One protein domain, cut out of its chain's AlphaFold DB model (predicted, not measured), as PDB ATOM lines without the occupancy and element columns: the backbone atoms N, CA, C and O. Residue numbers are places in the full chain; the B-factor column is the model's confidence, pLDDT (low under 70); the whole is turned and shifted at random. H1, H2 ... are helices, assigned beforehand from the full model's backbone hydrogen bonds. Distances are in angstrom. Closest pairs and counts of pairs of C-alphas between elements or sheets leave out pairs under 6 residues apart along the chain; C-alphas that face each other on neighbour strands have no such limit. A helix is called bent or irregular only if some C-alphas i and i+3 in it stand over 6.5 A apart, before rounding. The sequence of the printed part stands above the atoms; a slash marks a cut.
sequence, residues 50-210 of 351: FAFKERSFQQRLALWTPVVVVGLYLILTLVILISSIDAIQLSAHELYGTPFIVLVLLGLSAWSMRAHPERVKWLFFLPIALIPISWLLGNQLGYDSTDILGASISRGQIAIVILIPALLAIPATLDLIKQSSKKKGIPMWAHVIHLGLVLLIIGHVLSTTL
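Overview. This is residues 50 to 210 of the 351 residues of the protein "CcmF_C domain-containing protein" of Euryarchaeota archaeon (UniProt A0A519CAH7). Three long helices, H2, H5 and H6, stand side by side as a bundle, and H1b, the longer arm of bent H1, packs along H2. H1a and short H3 sit by the last residues of H2, while H4 slants across the first residues of H5. The printed part has 161 residues with six named helices, H1 to H6 in chain order, and no named strand: all helix. It is compact, with a radius of gyration of the C-alphas of 16.7 A, spanning 49 by 34 by 32 A.

Arrangement. H1, residues 55 to 83, assigned as one helix by its hydrogen bonds, is bent: C-alphas 63 and 66 are 6.9 A apart, and its arms H1a, residues 55 to 63, and H1b, residues 66 to 83, stand at a steep tilt of 38 degrees. H1b and H2, residues 90 to 112, form a hairpin at 4 degrees; their closest C-alphas, Val 69 and Phe 100, are 5.9 A apart. H2 touches H5, residues 155 to 181, the same way at a shallow tilt of 31 degrees, closest at C-alphas Ser 109 and Ala 169, 5.1 A. H5 and H6, residues 186 to 209, form a hairpin, closest at C-alphas Ser 180 and Met 188, 4.9 A. H4, residues 126 to 140, touches residues 155 to 161 of H5 alone, closest at C-alphas Gly 138 and Gly 156, 4.0 A. H3, residues 117 to 123, touches H1a, closest at C-alphas Arg 55 and Pro 117, 5.4 A. Every O i to N i+4 pair is within hydrogen-bond range in H1a, H1b and H6, against 17 of 19 in H2, 6 of 11 in H4, 20 of 23 in H5 and 1 of 3 in H3, where 3 of 4 O i to N i+3 pairs are.

Along the chain. H1a starts at C-alpha 55 (18.833, -23.822, 6.638); H1b measures 25.2 A, H2 32.0 A, H4 20.3 A and H5 38.0 A. H6, 32.6 A, ends at C-alpha 209 (40.211, -42.696, 26.286).

Size, cuts and confidence. The C-alphas farthest apart, Asp 86 and Lys 182, are 52.6 A apart. The printed part has no cut; the long link is residues 141 to 154. Residues 183 to 184 are under pLDDT 70.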
ATOM      1  N   PHE A  50      21.265 -14.897  15.247       71.75
ATOM      2  CA  PHE A  50      21.318 -16.321  15.567       71.75
ATOM      3  C   PHE A  50      20.019 -17.005  15.124       71.75
ATOM      4  O   PHE A  50      19.004 -16.976  15.817       71.75
ATOM      5  N   ALA A  51      20.056 -17.632  13.950       82.56
ATOM      6  CA  ALA A  51      18.891 -18.247  13.329       82.56
ATOM      7  C   ALA A  51      19.040 -19.774  13.250       82.56
ATOM      8  O   ALA A  51      19.153 -20.360  12.177       82.56
ATOM      9  N   PHE A  52      19.002 -20.451  14.402       83.75
ATOM     10  CA  PHE A  52      19.191 -21.910  14.500       83.75
ATOM     11  C   PHE A  52      18.180 -22.747  13.700       83.75
ATOM     12  O   PHE A  52      18.420 -23.931  13.470       83.75
ATOM     13  N   LYS A  53      17.048 -22.164  13.283       87.44
ATOM     14  CA  LYS A  53      16.038 -22.813  12.429       87.44
ATOM     15  C   LYS A  53      16.312 -22.633  10.932       87.44
ATOM     16  O   LYS A  53      15.773 -23.379  10.120       87.44
ATOM     17  N   GLU A  54      17.127 -21.653  10.554       89.38
ATOM     18  CA  GLU A  54      17.372 -21.336   9.153       89.38
ATOM     19  C   GLU A  54      18.380 -22.298   8.528       89.38
ATOM     20  O   GLU A  54      19.504 -22.476   8.998       89.38
ATOM     21  N   ARG A  55      17.992 -22.887   7.394       89.88
ATOM     22  CA  ARG A  55      18.833 -23.822   6.638       89.88
ATOM     23  C   ARG A  55      20.157 -23.196   6.192       89.88
ATOM     24  O   ARG A  55      21.187 -23.861   6.244       89.88
ATOM     25  N   SER A  56      20.129 -21.944   5.736       89.25
ATOM     26  CA  SER A  56      21.313 -21.193   5.290       89.25
ATOM     27  C   SER A  56      22.338 -21.051   6.417       89.25
ATOM     28  O   SER A  56      23.520 -21.325   6.214       89.25
ATOM     29  N   PHE A  57      21.871 -20.694   7.616       89.25
ATOM     30  CA  PHE A  57      22.691 -20.575   8.815       89.25
ATOM     31  C   PHE A  57      23.302 -21.923   9.217       89.25
ATOM     32  O   PHE A  57      24.519 -22.033   9.361       89.25
ATOM     33  N   GLN A  58      22.478 -22.969   9.314       91.94
ATOM     34  CA  GLN A  58      22.921 -24.320   9.672       91.94
ATOM     35  C   GLN A  58      23.970 -24.880   8.697       91.94
ATOM     36  O   GLN A  58      24.985 -25.428   9.120       91.94
ATOM     37  N   GLN A  59      23.748 -24.729   7.387       91.81
ATOM     38  CA  GLN A  59      24.685 -25.204   6.364       91.81
ATOM     39  C   GLN A  59      26.000 -24.438   6.395       91.81
ATOM     40  O   GLN A  59      27.065 -25.038   6.260       91.81
ATOM     41  N   ARG A  60      25.929 -23.117   6.584       90.75
ATOM     42  CA  ARG A  60      27.119 -22.288   6.725       90.75
ATOM     43  C   ARG A  60      27.936 -22.727   7.933       90.75
ATOM     44  O   ARG A  60      29.139 -22.895   7.789       90.75
ATOM     45  N   LEU A  61      27.299 -22.963   9.079       90.50
ATOM     46  CA  LEU A  61      27.987 -23.474  10.263       90.50
ATOM     47  C   LEU A  61      28.704 -24.792   9.940       90.50
ATOM     48  O   LEU A  61      29.920 -24.852  10.061       90.50
ATOM     49  N   ALA A  62      27.975 -25.786   9.421       92.25
ATOM     50  CA  ALA A  62      28.517 -27.110   9.117       92.25
ATOM     51  C   ALA A  62      29.695 -27.084   8.121       92.25
ATOM     52  O   ALA A  62      30.627 -27.869   8.261       92.25
ATOM     53  N   LEU A  63      29.680 -26.179   7.135       91.00
ATOM     54  CA  LEU A  63      30.777 -26.016   6.170       91.00
ATOM     55  C   LEU A  63      32.022 -25.360   6.773       91.00
ATOM     56  O   LEU A  63      33.136 -25.693   6.379       91.00
ATOM     57  N   TRP A  64      31.842 -24.419   7.701       90.88
ATOM     58  CA  TRP A  64      32.954 -23.732   8.359       90.88
ATOM     59  C   TRP A  64      33.505 -24.510   9.556       90.88
ATOM     60  O   TRP A  64      34.666 -24.301   9.910       90.88
ATOM     61  N   THR A  65      32.723 -25.422  10.145       92.81
ATOM     62  CA  THR A  65      33.123 -26.239  11.299       92.81
ATOM     63  C   THR A  65      34.484 -26.911  11.103       92.81
ATOM     64  O   THR A  65      35.331 -26.693  11.964       92.81
ATOM     65  N   PRO A  66      34.775 -27.650  10.009       89.25
ATOM     66  CA  PRO A  66      36.065 -28.320   9.872       89.25
ATOM     67  C   PRO A  66      37.237 -27.339   9.893       89.25
ATOM     68  O   PRO A  66      38.225 -27.591  10.560       89.25
ATOM     69  N   VAL A  67      37.122 -26.195   9.216       89.69
ATOM     70  CA  VAL A  67      38.222 -25.222   9.134       89.69
ATOM     71  C   VAL A  67      38.427 -24.509  10.468       89.69
ATOM     72  O   VAL A  67      39.551 -24.420  10.957       89.69
ATOM     73  N   VAL A  68      37.347 -24.006  11.071       91.25
ATOM     74  CA  VAL A  68      37.429 -23.220  12.307       91.25
ATOM     75  C   VAL A  68      37.780 -24.117  13.487       91.25
ATOM     76  O   VAL A  68      38.739 -23.841  14.197       91.25
ATOM     77  N   VAL A  69      37.045 -25.211  13.690       93.88
ATOM     78  CA  VAL A  69      37.205 -26.062  14.877       93.88
ATOM     79  C   VAL A  69      38.537 -26.803  14.851       93.88
ATOM     80  O   VAL A  69      39.213 -26.823  15.873       93.88
ATOM     81  N   VAL A  70      38.967 -27.338  13.701       92.38
ATOM     82  CA  VAL A  70      40.292 -27.979  13.605       92.38
ATOM     83  C   VAL A  70      41.403 -26.947  13.776       92.38
ATOM     84  O   VAL A  70      42.363 -27.221  14.484       92.38
ATOM     85  N   GLY A  71      41.272 -25.744  13.203       92.81
ATOM     86  CA  GLY A  71      42.257 -24.677  13.400       92.81
ATOM     87  C   GLY A  71      42.436 -24.299  14.873       92.81
ATOM     88  O   GLY A  71      43.563 -24.191  15.347       92.81
ATOM     89  N   LEU A  72      41.334 -24.161  15.615       94.25
ATOM     90  CA  LEU A  72      41.374 -23.894  17.055       94.25
ATOM     91  C   LEU A  72      41.910 -25.092  17.856       94.25
ATOM     92  O   LEU A  72      42.680 -24.899  18.794       94.25
ATOM     93  N   TYR A  73      41.563 -26.318  17.459       93.81
ATOM     94  CA  TYR A  73      42.092 -27.530  18.078       93.81
ATOM     95  C   TYR A  73      43.609 -27.651  17.895       93.81
ATOM     96  O   TYR A  73      44.307 -27.966  18.844       93.81
ATOM     97  N   LEU A  74      44.148 -27.314  16.719       93.75
ATOM     98  CA  LEU A  74      45.597 -27.306  16.490       93.75
ATOM     99  C   LEU A  74      46.325 -26.295  17.387       93.75
ATOM    100  O   LEU A  74      47.426 -26.587  17.846       93.75
ATOM    101  N   ILE A  75      45.717 -25.134  17.663       93.75
ATOM    102  CA  ILE A  75      46.259 -24.163  18.627       93.75
ATOM    103  C   ILE A  75      46.282 -24.775  20.028       93.75
ATOM    104  O   ILE A  75      47.316 -24.720  20.689       93.75
ATOM    105  N   LEU A  76      45.172 -25.381  20.464       92.81
ATOM    106  CA  LEU A  76      45.098 -26.071  21.752       92.81
ATOM    107  C   LEU A  76      46.182 -27.151  21.860       92.81
ATOM    108  O   LEU A  76      46.967 -27.126  22.802       92.81
ATOM    109  N   THR A  77      46.255 -28.056  20.882       91.88
ATOM    110  CA  THR A  77      47.240 -29.141  20.846       91.88
ATOM    111  C   THR A  77      48.656 -28.594  20.913       91.88
ATOM    112  O   THR A  77      49.445 -29.071  21.716       91.88
ATOM    113  N   LEU A  78      48.984 -27.566  20.125       92.31
ATOM    114  CA  LEU A  78      50.313 -26.958  20.145       92.31
ATOM    115  C   LEU A  78      50.673 -26.418  21.535       92.31
ATOM    116  O   LEU A  78      51.785 -26.643  22.005       92.31
ATOM    117  N   VAL A  79      49.742 -25.726  22.194       92.06
ATOM    118  CA  VAL A  79      49.961 -25.173  23.536       92.06
ATOM    119  C   VAL A  79      50.154 -26.281  24.565       92.06
ATOM    120  O   VAL A  79      51.109 -26.219  25.334       92.06
ATOM    121  N   ILE A  80      49.310 -27.318  24.558       89.75
ATOM    122  CA  ILE A  80      49.477 -28.443  25.485       89.75
ATOM    123  C   ILE A  80      50.808 -29.156  25.210       89.75
ATOM    124  O   ILE A  80      51.505 -29.501  26.159       89.75
ATOM    125  N   LEU A  81      51.213 -29.318  23.945       89.62
ATOM    126  CA  LEU A  81      52.503 -29.919  23.586       89.62
ATOM    127  C   LEU A  81      53.684 -29.123  24.155       89.62
ATOM    128  O   LEU A  81      54.586 -29.709  24.743       89.62
ATOM    129  N   ILE A  82      53.659 -27.791  24.025       89.88
ATOM    130  CA  ILE A  82      54.679 -26.898  24.601       89.88
ATOM    131  C   ILE A  82      54.664 -26.981  26.130       89.88
ATOM    132  O   ILE A  82      55.712 -26.995  26.766       89.88
ATOM    133  N   SER A  83      53.480 -27.069  26.728       87.94
ATOM    134  CA  SER A  83      53.328 -27.210  28.174       87.94
ATOM    135  C   SER A  83      53.725 -28.591  28.705       87.94
ATOM    136  O   SER A  83      53.916 -28.740  29.907       87.94
ATOM    137  N   SER A  84      53.828 -29.595  27.831       86.31
ATOM    138  CA  SER A  84      54.127 -30.987  28.186       86.31
ATOM    139  C   SER A  84      55.618 -31.332  28.083       86.31
ATOM    140  O   SER A  84      55.966 -32.510  28.090       86.31
ATOM    141  N   ILE A  85      56.503 -30.333  27.958       83.44
ATOM    142  CA  ILE A  85      57.958 -30.550  27.848       83.44
ATOM    143  C   ILE A  85      58.503 -31.294  29.076       83.44
ATOM    144  O   ILE A  85      59.310 -32.206  28.919       83.44
ATOM    145  N   ASP A  86      58.030 -30.938  30.272       74.81
ATOM    146  CA  ASP A  86      58.522 -31.512  31.530       74.81
ATOM    147  C   ASP A  86      57.704 -32.725  32.007       74.81
ATOM    148  O   ASP A  86      58.196 -33.543  32.783       74.81
ATOM    149  N   ALA A  87      56.456 -32.862  31.550       73.69
ATOM    150  CA  ALA A  87      55.585 -33.985  31.880       73.69
ATOM    151  C   ALA A  87      54.535 -34.198  30.788       73.69
ATOM    152  O   ALA A  87      53.885 -33.255  30.341       73.69
ATOM    153  N   ILE A  88      54.323 -35.451  30.391       76.31
ATOM    154  CA  ILE A  88      53.358 -35.798  29.344       76.31
ATOM    155  C   ILE A  88      51.930 -35.563  29.864       76.31
ATOM    156  O   ILE A  88      51.496 -36.217  30.809       76.31
ATOM    157  N   GLN A  89      51.170 -34.672  29.221       80.25
ATOM    158  CA  GLN A  89      49.779 -34.374  29.589       80.25
ATOM    159  C   GLN A  89      48.772 -35.043  28.629       80.25
ATOM    160  O   GLN A  89      48.092 -34.372  27.845       80.25
ATOM    161  N   LEU A  90      48.670 -36.378  28.672       78.38
ATOM    162  CA  LEU A  90      47.686 -37.133  27.869       78.38
ATOM    163  C   LEU A  90      46.247 -36.783  28.272       78.38
ATOM    164  O   LEU A  90      45.421 -36.431  27.431       78.38
ATOM    165  N   SER A  91      45.988 -36.761  29.579       81.50
ATOM    166  CA  SER A  91      44.687 -36.424  30.164       81.50
ATOM    167  C   SER A  91      44.181 -35.039  29.750       81.50
ATOM    168  O   SER A  91      42.992 -34.862  29.484       81.50
ATOM    169  N   ALA A  92      45.077 -34.052  29.639       84.50
ATOM    170  CA  ALA A  92      44.729 -32.705  29.195       84.50
ATOM    171  C   ALA A  92      44.299 -32.678  27.720       84.50
ATOM    172  O   ALA A  92      43.329 -32.000  27.377       84.50
ATOM    173  N   HIS A  93      44.981 -33.428  26.847       86.56
ATOM    174  CA  HIS A  93      44.599 -33.533  25.435       86.56
ATOM    175  C   HIS A  93      43.222 -34.179  25.265       86.56
ATOM    176  O   HIS A  93      42.402 -33.677  24.496       86.56
ATOM    177  N   GLU A  94      42.947 -35.251  26.008       88.81
ATOM    178  CA  GLU A  94      41.655 -35.941  25.983       88.81
ATOM    179  C   GLU A  94      40.530 -35.024  26.482       88.81
ATOM    180  O   GLU A  94      39.522 -34.817  25.795       88.81
ATOM    181  N   LEU A  95      40.730 -34.391  27.642       90.75
ATOM    182  CA  LEU A  95      39.724 -33.538  28.264       90.75
ATOM    183  C   LEU A  95      39.436 -32.277  27.448       90.75
ATOM    184  O   LEU A  95      38.285 -32.011  27.094       90.75
ATOM    185  N   TYR A  96      40.468 -31.503  27.120       90.62
ATOM    186  CA  TYR A  96      40.282 -30.222  26.443       90.62
ATOM    187  C   TYR A  96      40.018 -30.379  24.942       90.62
ATOM    188  O   TYR A  96      39.428 -29.485  24.333       90.62
ATOM    189  N   GLY A  97      40.394 -31.509  24.336       92.25
ATOM    190  CA  GLY A  97      40.093 -31.822  22.939       92.25
ATOM    191  C   GLY A  97      38.646 -32.241  22.686       92.25
ATOM    192  O   GLY A  97      38.112 -32.008  21.597       92.25
ATOM    193  N   THR A  98      37.977 -32.787  23.703       94.38
ATOM    194  CA  THR A  98      36.609 -33.318  23.611       94.38
ATOM    195  C   THR A  98      35.602 -32.351  22.969       94.38
ATOM    196  O   THR A  98      34.930 -32.754  22.011       94.38
ATOM    197  N   PRO A  99      35.498 -31.067  23.379       94.12
ATOM    198  CA  PRO A  99      34.560 -30.129  22.762       94.12
ATOM    199  C   PRO A  99      34.782 -29.948  21.254       94.12
ATOM    200  O   PRO A  99      33.819 -29.845  20.494       94.12
ATOM    201  N   PHE A 100      36.037 -29.948  20.796       95.25
ATOM    202  CA  PHE A 100      36.376 -29.776  19.382       95.25
ATOM    203  C   PHE A 100      35.968 -31.003  18.563       95.25
ATOM    204  O   PHE A 100      35.341 -30.864  17.510       95.25
ATOM    205  N   ILE A 101      36.251 -32.202  19.076       95.69
ATOM    206  CA  ILE A 101      35.865 -33.465  18.437       95.69
ATOM    207  C   ILE A 101      34.338 -33.545  18.303       95.69
ATOM    208  O   ILE A 101      33.823 -33.790  17.210       95.69
ATOM    209  N   VAL A 102      33.602 -33.248  19.380       97.06
ATOM    210  CA  VAL A 102      32.130 -33.227  19.373       97.06
ATOM    211  C   VAL A 102      31.590 -32.256  18.327       97.06
ATOM    212  O   VAL A 102      30.703 -32.620  17.553       97.06
ATOM    213  N   LEU A 103      32.129 -31.036  18.249       96.31
ATOM    214  CA  LEU A 103      31.682 -30.047  17.267       96.31
ATOM    215  C   LEU A 103      31.914 -30.512  15.824       96.31
ATOM    216  O   LEU A 103      31.040 -30.305  14.982       96.31
ATOM    217  N   VAL A 104      33.039 -31.173  15.529       95.75
ATOM    218  CA  VAL A 104      33.301 -31.751  14.199       95.75
ATOM    219  C   VAL A 104      32.291 -32.853  13.867       95.75
ATOM    220  O   VAL A 104      31.692 -32.822  12.790       95.75
ATOM    221  N   LEU A 105      32.038 -33.784  14.792       97.19
ATOM    222  CA  LEU A 105      31.067 -34.873  14.611       97.19
ATOM    223  C   LEU A 105      29.640 -34.345  14.391       97.19
ATOM    224  O   LEU A 105      28.910 -34.816  13.509       97.19
ATOM    225  N   LEU A 106      29.257 -33.310  15.141       96.50
ATOM    226  CA  LEU A 106      27.991 -32.606  14.962       96.50
ATOM    227  C   LEU A 106      27.924 -31.876  13.619       96.50
ATOM    228  O   LEU A 106      26.889 -31.929  12.958       96.50
ATOM    229  N   GLY A 107      29.014 -31.242  13.178       95.25
ATOM    230  CA  GLY A 107      29.109 -30.593  11.868       95.25
ATOM    231  C   GLY A 107      28.921 -31.577  10.711       95.25
ATOM    232  O   GLY A 107      28.130 -31.317   9.799       95.25
ATOM    233  N   LEU A 108      29.565 -32.748  10.782       94.06
ATOM    234  CA  LEU A 108      29.388 -33.837   9.811       94.06
ATOM    235  C   LEU A 108      27.931 -34.324   9.771       94.06
ATOM    236  O   LEU A 108      27.334 -34.449   8.696       94.06
ATOM    237  N   SER A 109      27.334 -34.532  10.946       95.31
ATOM    238  CA  SER A 109      25.940 -34.963  11.085       95.31
ATOM    239  C   SER A 109      24.956 -33.916  10.543       95.31
ATOM    240  O   SER A 109      24.034 -34.245   9.788       95.31
ATOM    241  N   ALA A 110      25.184 -32.638  10.856       94.94
ATOM    242  CA  ALA A 110      24.387 -31.514  10.376       94.94
ATOM    243  C   ALA A 110      24.440 -31.388   8.847       94.94
ATOM    244  O   ALA A 110      23.409 -31.170   8.204       94.94
ATOM    245  N   TRP A 111      25.619 -31.579   8.245       93.62
ATOM    246  CA  TRP A 111      25.786 -31.540   6.792       93.62
ATOM    247  C   TRP A 111      25.041 -32.672   6.074       93.62
ATOM    248  O   TRP A 111      24.433 -32.462   5.014       93.62
ATOM    249  N   SER A 112      25.044 -33.877   6.644       90.94
ATOM    250  CA  SER A 112      24.276 -34.996   6.090       90.94
ATOM    251  C   SER A 112      22.775 -34.698   6.094       90.94
ATOM    252  O   SER A 112      22.109 -34.787   5.061       90.94
ATOM    253  N   MET A 113      22.266 -34.179   7.213       91.00
ATOM    254  CA  MET A 113      20.853 -33.838   7.396       91.00
ATOM    255  C   MET A 113      20.441 -32.474   6.814       91.00
ATOM    256  O   MET A 113      19.334 -32.005   7.074       91.00
ATOM    257  N   ARG A 114      21.268 -31.841   5.969       90.88
ATOM    258  CA  ARG A 114      21.052 -30.484   5.412       90.88
ATOM    259  C   ARG A 114      19.744 -30.268   4.635       90.88
ATOM    260  O   ARG A 114      19.433 -29.128   4.279       90.88
ATOM    261  N   ALA A 115      19.041 -31.342   4.272       87.81
ATOM    262  CA  ALA A 115      17.725 -31.304   3.630       87.81
ATOM    263  C   ALA A 115      16.569 -31.150   4.640       87.81
ATOM    264  O   ALA A 115      15.478 -30.738   4.261       87.81
ATOM    265  N   HIS A 116      16.817 -31.437   5.920       91.50
ATOM    266  CA  HIS A 116      15.833 -31.437   7.000       91.50
ATOM    267  C   HIS A 116      16.277 -30.496   8.137       91.50
ATOM    268  O   HIS A 116      16.693 -30.968   9.198       91.50
ATOM    269  N   PRO A 117      16.178 -29.163   7.956       89.19
ATOM    270  CA  PRO A 117      16.635 -28.190   8.955       89.19
ATOM    271  C   PRO A 117      15.940 -28.334  10.320       89.19
ATOM    272  O   PRO A 117      16.542 -28.072  11.361       89.19
ATOM    273  N   GLU A 118      14.705 -28.847  10.328       90.31
ATOM    274  CA  GLU A 118      13.950 -29.175  11.544       90.31
ATOM    275  C   GLU A 118      14.582 -30.289  12.390       90.31
ATOM    276  O   GLU A 118      14.323 -30.362  13.587       90.31
ATOM    277  N   ARG A 119      15.412 -31.157  11.797       90.31
ATOM    278  CA  ARG A 119      16.175 -32.178  12.532       90.31
ATOM    279  C   ARG A 119      17.521 -31.633  12.994       90.31
ATOM    280  O   ARG A 119      17.905 -31.848  14.137       90.31
ATOM    281  N   VAL A 120      18.196 -30.871  12.132       91.81
ATOM    282  CA  VAL A 120      19.513 -30.278  12.421       91.81
ATOM    283  C   VAL A 120      19.466 -29.356  13.640       91.81
ATOM    284  O   VAL A 120      20.409 -29.354  14.426       91.81
ATOM    285  N   LYS A 121      18.360 -28.631  13.867       92.00
ATOM    286  CA  LYS A 121      18.210 -27.764  15.050       92.00
ATOM    287  C   LYS A 121      18.410 -28.513  16.379       92.00
ATOM    288  O   LYS A 121      18.891 -27.922  17.338       92.00
ATOM    289  N   TRP A 122      18.074 -29.806  16.441       92.94
ATOM    290  CA  TRP A 122      18.227 -30.608  17.657       92.94
ATOM    291  C   TRP A 122      19.688 -30.925  17.978       92.94
ATOM    292  O   TRP A 122      20.026 -31.076  19.148       92.94
ATOM    293  N   LEU A 123      20.573 -30.934  16.976       94.06
ATOM    294  CA  LEU A 123      22.007 -31.138  17.193       94.06
ATOM    295  C   LEU A 123      22.645 -30.019  18.027       94.06
ATOM    296  O   LEU A 123      23.606 -30.281  18.737       94.06
ATOM    297  N   PHE A 124      22.095 -28.799  18.001       91.12
ATOM    298  CA  PHE A 124      22.577 -27.696  18.845       91.12
ATOM    299  C   PHE A 124      22.321 -27.935  20.336       91.12
ATOM    300  O   PHE A 124      23.066 -27.436  21.172       91.12
ATOM    301  N   PHE A 125      21.281 -28.701  20.669       93.56
ATOM    302  CA  PHE A 125      20.933 -29.034  22.050       93.56
ATOM    303  C   PHE A 125      21.577 -30.340  22.517       93.56
ATOM    304  O   PHE A 125      21.572 -30.619  23.715       93.56
ATOM    305  N   LEU A 126      22.156 -31.125  21.600       95.25
ATOM    306  CA  LEU A 126      22.772 -32.402  21.941       95.25
ATOM    307  C   LEU A 126      23.902 -32.252  22.977       95.25
ATOM    308  O   LEU A 126      23.839 -32.976  23.962       95.25
ATOM    309  N   PRO A 127      24.863 -31.309  22.866       94.62
ATOM    310  CA  PRO A 127      25.903 -31.145  23.887       94.62
ATOM    311  C   PRO A 127      25.349 -30.913  25.296       94.62
ATOM    312  O   PRO A 127      25.870 -31.461  26.257       94.62
ATOM    313  N   ILE A 128      24.257 -30.150  25.415       94.69
ATOM    314  CA  ILE A 128      23.601 -29.877  26.700       94.69
ATOM    315  C   ILE A 128      22.943 -31.152  27.237       94.69
ATOM    316  O   ILE A 128      23.061 -31.454  28.420       94.69
ATOM    317  N   ALA A 129      22.280 -31.921  26.368       95.62
ATOM    318  CA  ALA A 129      21.664 -33.192  26.740       95.62
ATOM    319  C   ALA A 129      22.698 -34.268  27.117       95.62
ATOM    320  O   ALA A 129      22.403 -35.128  27.943       95.62
ATOM    321  N   LEU A 130      23.909 -34.218  26.552       96.38
ATOM    322  CA  LEU A 130      24.972 -35.181  26.844       96.38
ATOM    323  C   LEU A 130      25.541 -35.043  28.253       96.38
ATOM    324  O   LEU A 130      25.996 -36.045  28.784       96.38
ATOM    325  N   ILE A 131      25.478 -33.860  28.872       93.75
ATOM    326  CA  ILE A 131      25.977 -33.646  30.240       93.75
ATOM    327  C   ILE A 131      25.275 -34.581  31.242       93.75
ATOM    328  O   ILE A 131      25.954 -35.395  31.857       93.75
ATOM    329  N   PRO A 132      23.940 -34.556  31.428       95.75
ATOM    330  CA  PRO A 132      23.300 -35.475  32.368       95.75
ATOM    331  C   PRO A 132      23.460 -36.945  31.954       95.75
ATOM    332  O   PRO A 132      23.624 -37.800  32.819       95.75
ATOM    333  N   ILE A 133      23.454 -37.251  30.650       95.69
ATOM    334  CA  ILE A 133      23.626 -38.626  30.152       95.69
ATOM    335  C   ILE A 133      25.010 -39.170  30.520       95.69
ATOM    336  O   ILE A 133      25.112 -40.309  30.969       95.69
ATOM    337  N   SER A 134      26.066 -38.367  30.370       95.25
ATOM    338  CA  SER A 134      27.425 -38.779  30.719       95.25
ATOM    339  C   SER A 134      27.579 -38.995  32.220       95.25
ATOM    340  O   SER A 134      28.189 -39.980  32.620       95.25
ATOM    341  N   TRP A 135      26.954 -38.163  33.054       93.56
ATOM    342  CA  TRP A 135      26.934 -38.367  34.506       93.56
ATOM    343  C   TRP A 135      26.202 -39.647  34.932       93.56
ATOM    344  O   TRP A 135      26.611 -40.284  35.898       93.56
ATOM    345  N   LEU A 136      25.141 -40.035  34.221       94.31
ATOM    346  CA  LEU A 136      24.347 -41.230  34.532       94.31
ATOM    347  C   LEU A 136      25.009 -42.530  34.052       94.31
ATOM    348  O   LEU A 136      24.947 -43.542  34.748       94.31
ATOM    349  N   LEU A 137      25.596 -42.511  32.851       95.19
ATOM    350  CA  LEU A 137      26.039 -43.718  32.144       95.19
ATOM    351  C   LEU A 137      27.558 -43.837  31.995       95.19
ATOM    352  O   LEU A 137      28.035 -44.920  31.680       95.19
ATOM    353  N   GLY A 138      28.319 -42.761  32.206       92.44
ATOM    354  CA  GLY A 138      29.757 -42.726  31.923       92.44
ATOM    355  C   GLY A 138      30.527 -43.834  32.633       92.44
ATOM    356  O   GLY A 138      31.249 -44.585  31.991       92.44
ATOM    357  N   ASN A 139      30.279 -44.008  33.930       93.06
ATOM    358  CA  ASN A 139      30.958 -45.011  34.759       93.06
ATOM    359  C   ASN A 139      30.479 -46.456  34.510       93.06
ATOM    360  O   ASN A 139      30.921 -47.371  35.193       93.06
ATOM    361  N   GLN A 140      29.528 -46.670  33.595       93.75
ATOM    362  CA  GLN A 140      28.998 -47.999  33.263       93.75
ATOM    363  C   GLN A 140      29.633 -48.581  31.993       93.75
ATOM    364  O   GLN A 140      29.229 -49.650  31.546       93.75
ATOM    365  N   LEU A 141      30.599 -47.881  31.387       90.56
ATOM    366  CA  LEU A 141      31.242 -48.314  30.144       90.56
ATOM    367  C   LEU A 141      32.276 -49.441  30.335       90.56
ATOM    368  O   LEU A 141      32.792 -49.942  29.339       90.56
ATOM    369  N   GLY A 142      32.540 -49.861  31.576       90.12
ATOM    370  CA  GLY A 142      33.563 -50.862  31.902       90.12
ATOM    371  C   GLY A 142      34.976 -50.277  31.863       90.12
ATOM    372  O   GLY A 142      35.126 -49.055  31.780       90.12
ATOM    373  N   TYR A 143      35.992 -51.139  31.929       89.88
ATOM    374  CA  TYR A 143      37.405 -50.738  31.914       89.88
ATOM    375  C   TYR A 143      37.697 -49.616  32.929       89.88
ATOM    376  O   TYR A 143      37.087 -49.574  33.999       89.88
ATOM    377  N   ASP A 144      38.526 -48.644  32.557       92.06
ATOM    378  CA  ASP A 144      38.948 -47.544  33.422       92.06
ATOM    379  C   ASP A 144      37.967 -46.361  33.339       92.06
ATOM    380  O   ASP A 144      38.304 -45.195  33.549       92.06
ATOM    381  N   SER A 145      36.698 -46.628  33.001       92.38
ATOM    382  CA  SER A 145      35.671 -45.589  32.836       92.38
ATOM    383  C   SER A 145      35.400 -44.779  34.106       92.38
ATOM    384  O   SER A 145      34.878 -43.664  34.010       92.38
ATOM    385  N   THR A 146      35.746 -45.312  35.277       92.25
ATOM    386  CA  THR A 146      35.621 -44.640  36.575       92.25
ATOM    387  C   THR A 146      36.783 -43.710  36.901       92.25
ATOM    388  O   THR A 146      36.629 -42.867  37.789       92.25
ATOM    389  N   ASP A 147      37.901 -43.810  36.183       90.81
ATOM    390  CA  ASP A 147      39.104 -43.041  36.488       90.81
ATOM    391  C   ASP A 147      38.901 -41.561  36.206       90.81
ATOM    392  O   ASP A 147      38.277 -41.155  35.219       90.81
ATOM    393  N   ILE A 148      39.423 -40.732  37.108       88.56
ATOM    394  CA  ILE A 148      39.203 -39.289  37.090       88.56
ATOM    395  C   ILE A 148      40.261 -38.610  36.223       88.56
ATOM    396  O   ILE A 148      41.458 -38.673  36.491       88.56
ATOM    397  N   LEU A 149      39.792 -37.857  35.232       81.75
ATOM    398  CA  LEU A 149      40.576 -36.927  34.437       81.75
ATOM    399  C   LEU A 149      40.453 -35.502  34.996       81.75
ATOM    400  O   LEU A 149      39.364 -34.932  35.142       81.75
ATOM    401  N   GLY A 150      41.603 -34.892  35.285       75.56
ATOM    402  CA  GLY A 150      41.670 -33.542  35.841       75.56
ATOM    403  C   GLY A 150      41.127 -33.490  37.271       75.56
ATOM    404  O   GLY A 150      41.682 -34.118  38.163       75.56
ATOM    405  N   ALA A 151      40.072 -32.702  37.502       72.06
ATOM    406  CA  ALA A 151      39.575 -32.426  38.855       72.06
ATOM    407  C   ALA A 151      38.309 -33.203  39.258       72.06
ATOM    408  O   ALA A 151      38.046 -33.339  40.448       72.06
ATOM    409  N   SER A 152      37.470 -33.633  38.305       82.38
ATOM    410  CA  SER A 152      36.145 -34.199  38.642       82.38
ATOM    411  C   SER A 152      35.437 -34.987  37.536       82.38
ATOM    412  O   SER A 152      34.338 -35.482  37.776       82.38
ATOM    413  N   ILE A 153      36.010 -35.082  36.332       90.75
ATOM    414  CA  ILE A 153      35.339 -35.697  35.181       90.75
ATOM    415  C   ILE A 153      35.932 -37.085  34.961       90.75
ATOM    416  O   ILE A 153      37.148 -37.195  34.864       90.75
ATOM    417  N   SER A 154      35.115 -38.134  34.865       93.56
ATOM    418  CA  SER A 154      35.640 -39.482  34.602       93.56
ATOM    419  C   SER A 154      35.913 -39.733  33.117       93.56
ATOM    420  O   SER A 154      35.268 -39.150  32.237       93.56
ATOM    421  N   ARG A 155      36.840 -40.649  32.814       93.69
ATOM    422  CA  ARG A 155      37.113 -41.141  31.450       93.69
ATOM    423  C   ARG A 155      35.837 -41.579  30.737       93.69
ATOM    424  O   ARG A 155      35.587 -41.195  29.594       93.69
ATOM    425  N   GLY A 156      34.972 -42.301  31.448       95.25
ATOM    426  CA  GLY A 156      33.677 -42.753  30.955       95.25
ATOM    427  C   GLY A 156      32.720 -41.616  30.596       95.25
ATOM    428  O   GLY A 156      32.028 -41.673  29.576       95.25
ATOM    429  N   GLN A 157      32.700 -40.538  31.386       95.75
ATOM    430  CA  GLN A 157      31.908 -39.348  31.065       95.75
ATOM    431  C   GLN A 157      32.369 -38.703  29.753       95.75
ATOM    432  O   GLN A 157      31.534 -38.354  28.914       95.75
ATOM    433  N   ILE A 158      33.683 -38.581  29.551       95.50
ATOM    434  CA  ILE A 158      34.255 -38.063  28.301       95.50
ATOM    435  C   ILE A 158      33.911 -38.978  27.127       95.50
ATOM    436  O   ILE A 158      33.446 -38.506  26.085       95.50
ATOM    437  N   ALA A 159      34.067 -40.288  27.317       95.88
ATOM    438  CA  ALA A 159      33.766 -41.277  26.297       95.88
ATOM    439  C   ALA A 159      32.309 -41.179  25.821       95.88
ATOM    440  O   ALA A 159      32.079 -41.101  24.617       95.88
ATOM    441  N   ILE A 160      31.322 -41.074  26.724       96.56
ATOM    442  CA  ILE A 160      29.906 -40.878  26.353       96.56
ATOM    443  C   ILE A 160      29.704 -39.609  25.516       96.56
ATOM    444  O   ILE A 160      28.996 -39.634  24.501       96.56
ATOM    445  N   VAL A 161      30.322 -38.500  25.936       96.88
ATOM    446  CA  VAL A 161      30.191 -37.200  25.263       96.88
ATOM    447  C   VAL A 161      30.697 -37.265  23.818       96.88
ATOM    448  O   VAL A 161      30.123 -36.600  22.957       96.88
ATOM    449  N   ILE A 162      31.706 -38.089  23.524       97.50
ATOM    450  CA  ILE A 162      32.240 -38.272  22.165       97.50
ATOM    451  C   ILE A 162      31.496 -39.377  21.397       97.50
ATOM    452  O   ILE A 162      31.129 -39.179  20.234       97.50
ATOM    453  N   LEU A 163      31.253 -40.531  22.028       97.19
ATOM    454  CA  LEU A 163      30.689 -41.720  21.384       97.19
ATOM    455  C   LEU A 163      29.292 -41.462  20.832       97.19
ATOM    456  O   LEU A 163      29.014 -41.859  19.704       97.19
ATOM    457  N   ILE A 164      28.415 -40.770  21.566       96.75
ATOM    458  CA  ILE A 164      27.045 -40.531  21.089       96.75
ATOM    459  C   ILE A 164      27.042 -39.703  19.785       96.75
ATOM    460  O   ILE A 164      26.468 -40.166  18.793       96.75
ATOM    461  N   PRO A 165      27.701 -38.528  19.700       97.31
ATOM    462  CA  PRO A 165      27.870 -37.818  18.432       97.31
ATOM    463  C   PRO A 165      28.562 -38.646  17.343       97.31
ATOM    464  O   PRO A 165      28.191 -38.532  16.174       97.31
ATOM    465  N   ALA A 166      29.540 -39.484  17.696       97.62
ATOM    466  CA  ALA A 166      30.255 -40.309  16.726       97.62
ATOM    467  C   ALA A 166      29.344 -41.377  16.105       97.62
ATOM    468  O   ALA A 166      29.298 -41.518  14.883       97.62
ATOM    469  N   LEU A 167      28.537 -42.053  16.926       97.00
ATOM    470  CA  LEU A 167      27.535 -43.020  16.482       97.00
ATOM    471  C   LEU A 167      26.466 -42.372  15.596       97.00
ATOM    472  O   LEU A 167      26.046 -42.978  14.613       97.00
ATOM    473  N   LEU A 168      26.066 -41.127  15.878       95.94
ATOM    474  CA  LEU A 168      25.179 -40.357  14.995       95.94
ATOM    475  C   LEU A 168      25.848 -40.002  13.655       95.94
ATOM    476  O   LEU A 168      25.176 -39.959  12.618       95.94
ATOM    477  N   ALA A 169      27.164 -39.782  13.652       96.62
ATOM    478  CA  ALA A 169      27.925 -39.446  12.453       96.62
ATOM    479  C   ALA A 169      28.124 -40.644  11.498       96.62
ATOM    480  O   ALA A 169      28.303 -40.432  10.294       96.62
ATOM    481  N   ILE A 170      28.033 -41.895  11.975       96.88
ATOM    482  CA  ILE A 170      28.129 -43.100  11.124       96.88
ATOM    483  C   ILE A 170      27.030 -43.131  10.042       96.88
ATOM    484  O   ILE A 170      27.360 -43.071   8.855       96.88
ATOM    485  N   PRO A 171      25.721 -43.201  10.373       95.00
ATOM    486  CA  PRO A 171      24.678 -43.246   9.351       95.00
ATOM    487  C   PRO A 171      24.664 -41.966   8.509       95.00
ATOM    488  O   PRO A 171      24.385 -42.024   7.312       95.00
ATOM    489  N   ALA A 172      25.032 -40.825   9.101       92.88
ATOM    490  CA  ALA A 172      25.146 -39.553   8.402       92.88
ATOM    491  C   ALA A 172      26.192 -39.595   7.273       92.88
ATOM    492  O   ALA A 172      25.908 -39.173   6.148       92.88
ATOM    493  N   THR A 173      27.392 -40.111   7.543       93.31
ATOM    494  CA  THR A 173      28.467 -40.223   6.545       93.31
ATOM    495  C   THR A 173      28.181 -41.319   5.519       93.31
ATOM    496  O   THR A 173      28.374 -41.093   4.323       93.31
ATOM    497  N   LEU A 174      27.620 -42.458   5.938       94.81
ATOM    498  CA  LEU A 174      27.187 -43.521   5.023       94.81
ATOM    499  C   LEU A 174      26.131 -43.038   4.023       94.81
ATOM    500  O   LEU A 174      26.210 -43.361   2.836       94.81
ATOM    501  N   ASP A 175      25.154 -42.245   4.470       92.69
ATOM    502  CA  ASP A 175      24.139 -41.683   3.577       92.69
ATOM    503  C   ASP A 175      24.753 -40.706   2.558       92.69
ATOM    504  O   ASP A 175      24.439 -40.758   1.368       92.69
ATOM    505  N   LEU A 176      25.727 -39.887   2.971       91.25
ATOM    506  CA  LEU A 176      26.466 -39.005   2.059       91.25
ATOM    507  C   LEU A 176      27.262 -39.775   0.995       91.25
ATOM    508  O   LEU A 176      27.283 -39.363  -0.172       91.25
ATOM    509  N   ILE A 177      27.875 -40.905   1.366       92.62
ATOM    510  CA  ILE A 177      28.544 -41.810   0.420       92.62
ATOM    511  C   ILE A 177      27.521 -42.360  -0.582       92.62
ATOM    512  O   ILE A 177      27.749 -42.286  -1.791       92.62
ATOM    513  N   LYS A 178      26.363 -42.846  -0.112       91.00
ATOM    514  CA  LYS A 178      25.287 -43.373  -0.973       91.00
ATOM    515  C   LYS A 178      24.757 -42.318  -1.945       91.00
ATOM    516  O   LYS A 178      24.675 -42.581  -3.147       91.00
ATOM    517  N   GLN A 179      24.459 -41.112  -1.459       88.00
ATOM    518  CA  GLN A 179      24.008 -39.986  -2.285       88.00
ATOM    519  C   GLN A 179      25.047 -39.609  -3.355       88.00
ATOM    520  O   GLN A 179      24.693 -39.282  -4.491       88.00
ATOM    521  N   SER A 180      26.335 -39.676  -3.007       87.31
ATOM    522  CA  SER A 180      27.443 -39.276  -3.882       87.31
ATOM    523  C   SER A 180      27.928 -40.388  -4.813       87.31
ATOM    524  O   SER A 180      28.573 -40.096  -5.820       87.31
ATOM    525  N   SER A 181      27.573 -41.648  -4.544       82.94
ATOM    526  CA  SER A 181      27.932 -42.812  -5.366       82.94
ATOM    527  C   SER A 181      27.460 -42.664  -6.818       82.94
ATOM    528  O   SER A 181      28.197 -42.976  -7.754       82.94
ATOM    529  N   LYS A 182      26.285 -42.050  -7.034       76.00
ATOM    530  CA  LYS A 182      25.762 -41.754  -8.381       76.00
ATOM    531  C   LYS A 182      26.614 -40.747  -9.164       76.00
ATOM    532  O   LYS A 182      26.590 -40.761 -10.388       76.00
ATOM    533  N   LYS A 183      27.355 -39.872  -8.475       67.38
ATOM    534  CA  LYS A 183      28.157 -38.795  -9.080       67.38
ATOM    535  C   LYS A 183      29.630 -39.167  -9.300       67.38
ATOM    536  O   LYS A 183      30.359 -38.305  -9.773       67.38
ATOM    537  N   LYS A 184      30.052 -40.394  -8.933       62.69
ATOM    538  CA  LYS A 184      31.407 -40.987  -9.056       62.69
ATOM    539  C   LYS A 184      32.548 -39.956  -9.181       62.69
ATOM    540  O   LYS A 184      32.856 -39.475 -10.267       62.69
ATOM    541  N   GLY A 185      33.218 -39.636  -8.072       72.56
ATOM    542  CA  GLY A 185      34.355 -38.711  -8.084       72.56
ATOM    543  C   GLY A 185      34.787 -38.241  -6.697       72.56
ATOM    544  O   GLY A 185      34.430 -38.855  -5.694       72.56
ATOM    545  N   ILE A 186      35.516 -37.120  -6.656       76.06
ATOM    546  CA  ILE A 186      36.081 -36.507  -5.438       76.06
ATOM    547  C   ILE A 186      35.064 -36.408  -4.283       76.06
ATOM    548  O   ILE A 186      35.425 -36.791  -3.174       76.06
ATOM    549  N   PRO A 187      33.791 -35.999  -4.492       81.81
ATOM    550  CA  PRO A 187      32.836 -35.900  -3.386       81.81
ATOM    551  C   PRO A 187      32.557 -37.237  -2.687       81.81
ATOM    552  O   PRO A 187      32.437 -37.279  -1.470       81.81
ATOM    553  N   MET A 188      32.487 -38.343  -3.437       90.75
ATOM    554  CA  MET A 188      32.227 -39.667  -2.862       90.75
ATOM    555  C   MET A 188      33.405 -40.131  -2.002       90.75
ATOM    556  O   MET A 188      33.204 -40.493  -0.846       90.75
ATOM    557  N   TRP A 189      34.629 -40.030  -2.522       92.38
ATOM    558  CA  TRP A 189      35.833 -40.422  -1.788       92.38
ATOM    559  C   TRP A 189      36.134 -39.508  -0.599       92.38
ATOM    560  O   TRP A 189      36.584 -39.992   0.434       92.38
ATOM    561  N   ALA A 190      35.794 -38.218  -0.677       91.81
ATOM    562  CA  ALA A 190      35.866 -37.328   0.478       91.81
ATOM    563  C   ALA A 190      34.934 -37.798   1.607       91.81
ATOM    564  O   ALA A 190      35.300 -37.753   2.777       91.81
ATOM    565  N   HIS A 191      33.736 -38.298   1.291       93.06
ATOM    566  CA  HIS A 191      32.846 -38.873   2.303       93.06
ATOM    567  C   HIS A 191      33.332 -40.227   2.843       93.06
ATOM    568  O   HIS A 191      33.093 -40.505   4.015       93.06
ATOM    569  N   VAL A 192      34.068 -41.019   2.053       95.19
ATOM    570  CA  VAL A 192      34.773 -42.219   2.548       95.19
ATOM    571  C   VAL A 192      35.849 -41.840   3.570       95.19
ATOM    572  O   VAL A 192      35.918 -42.461   4.625       95.19
ATOM    573  N   ILE A 193      36.619 -40.777   3.312       95.69
ATOM    574  CA  ILE A 193      37.592 -40.243   4.280       95.69
ATOM    575  C   ILE A 193      36.888 -39.806   5.571       95.69
ATOM    576  O   ILE A 193      37.332 -40.166   6.656       95.69
ATOM    577  N   HIS A 194      35.769 -39.074   5.476       95.12
ATOM    578  CA  HIS A 194      35.015 -38.657   6.665       95.12
ATOM    579  C   HIS A 194      34.478 -39.846   7.473       95.12
ATOM    580  O   HIS A 194      34.518 -39.797   8.698       95.12
ATOM    581  N   LEU A 195      34.005 -40.913   6.817       97.38
ATOM    582  CA  LEU A 195      33.628 -42.148   7.510       97.38
ATOM    583  C   LEU A 195      34.836 -42.763   8.227       97.38
ATOM    584  O   LEU A 195      34.719 -43.135   9.389       97.38
ATOM    585  N   GLY A 196      35.994 -42.815   7.563       97.44
ATOM    586  CA  GLY A 196      37.235 -43.282   8.176       97.44
ATOM    587  C   GLY A 196      37.617 -42.483   9.425       97.44
ATOM    588  O   GLY A 196      37.946 -43.075  10.447       97.44
ATOM    589  N   LEU A 197      37.473 -41.154   9.388       96.50
ATOM    590  CA  LEU A 197      37.697 -40.282  10.546       96.50
ATOM    591  C   LEU A 197      36.722 -40.571  11.697       96.50
ATOM    592  O   LEU A 197      37.139 -40.605  12.850       96.50
ATOM    593  N   VAL A 198      35.441 -40.817  11.402       97.81
ATOM    594  CA  VAL A 198      34.450 -41.188  12.428       97.81
ATOM    595  C   VAL A 198      34.807 -42.527  13.080       97.81
ATOM    596  O   VAL A 198      34.794 -42.615  14.304       97.81
ATOM    597  N   LEU A 199      35.164 -43.551  12.293       98.06
ATOM    598  CA  LEU A 199      35.574 -44.855  12.834       98.06
ATOM    599  C   LEU A 199      36.846 -44.751  13.676       98.06
ATOM    600  O   LEU A 199      36.912 -45.344  14.750       98.06
ATOM    601  N   LEU A 200      37.814 -43.951  13.223       97.25
ATOM    602  CA  LEU A 200      39.049 -43.704  13.955       97.25
ATOM    603  C   LEU A 200      38.761 -43.068  15.318       97.25
ATOM    604  O   LEU A 200      39.297 -43.537  16.313       97.25
ATOM    605  N   ILE A 201      37.878 -42.065  15.385       97.00
ATOM    606  CA  ILE A 201      37.478 -41.441  16.656       97.00
ATOM    607  C   ILE A 201      36.816 -42.461  17.587       97.00
ATOM    608  O   ILE A 201      37.155 -42.503  18.763       97.00
ATOM    609  N   ILE A 202      35.904 -43.299  17.081       97.88
ATOM    610  CA  ILE A 202      35.244 -44.326  17.905       97.88
ATOM    611  C   ILE A 202      36.276 -45.311  18.451       97.88
ATOM    612  O   ILE A 202      36.311 -45.546  19.655       97.88
ATOM    613  N   GLY A 203      37.139 -45.846  17.585       96.56
ATOM    614  CA  GLY A 203      38.201 -46.754  18.006       96.56
ATOM    615  C   GLY A 203      39.158 -46.108  19.006       96.56
ATOM    616  O   GLY A 203      39.558 -46.751  19.967       96.56
ATOM    617  N   HIS A 204      39.486 -44.825  18.832       94.88
ATOM    618  CA  HIS A 204      40.351 -44.087  19.751       94.88
ATOM    619  C   HIS A 204      39.698 -43.917  21.125       94.88
ATOM    620  O   HIS A 204      40.333 -44.193  22.139       94.88
ATOM    621  N   VAL A 205      38.414 -43.556  21.181       95.56
ATOM    622  CA  VAL A 205      37.708 -43.442  22.464       95.56
ATOM    623  C   VAL A 205      37.692 -44.777  23.207       95.56
ATOM    624  O   VAL A 205      37.968 -44.802  24.403       95.56
ATOM    625  N   LEU A 206      37.432 -45.882  22.502       95.38
ATOM    626  CA  LEU A 206      37.400 -47.213  23.112       95.38
ATOM    627  C   LEU A 206      38.788 -47.692  23.564       95.38
ATOM    628  O   LEU A 206      38.926 -48.165  24.681       95.38
ATOM    629  N   SER A 207      39.821 -47.513  22.739       92.81
ATOM    630  CA  SER A 207      41.153 -48.084  22.993       92.81
ATOM    631  C   SER A 207      42.119 -47.168  23.753       92.81
ATOM    632  O   SER A 207      43.162 -47.630  24.207       92.81
ATOM    633  N   THR A 208      41.853 -45.864  23.852       88.19
ATOM    634  CA  THR A 208      42.787 -44.905  24.485       88.19
ATOM    635  C   THR A 208      42.133 -43.979  25.495       88.19
ATOM    636  O   THR A 208      42.770 -43.651  26.481       88.19
ATOM    637  N   THR A 209      40.878 -43.566  25.301       90.94
ATOM    638  CA  THR A 209      40.211 -42.696  26.286       90.94
ATOM    639  C   THR A 209      39.661 -43.500  27.460       90.94
ATOM    640  O   THR A 209      39.783 -43.054  28.598       90.94
ATOM    641  N   LEU A 210      39.069 -44.671  27.193       92.44
ATOM    642  CA  LEU A 210      38.539 -45.574  28.225       92.44
ATOM    643  C   LEU A 210      39.604 -46.409  28.943       92.44
ATOM    644  O   LEU A 210      39.277 -46.983  29.974       92.44
TER     645      LEU A 210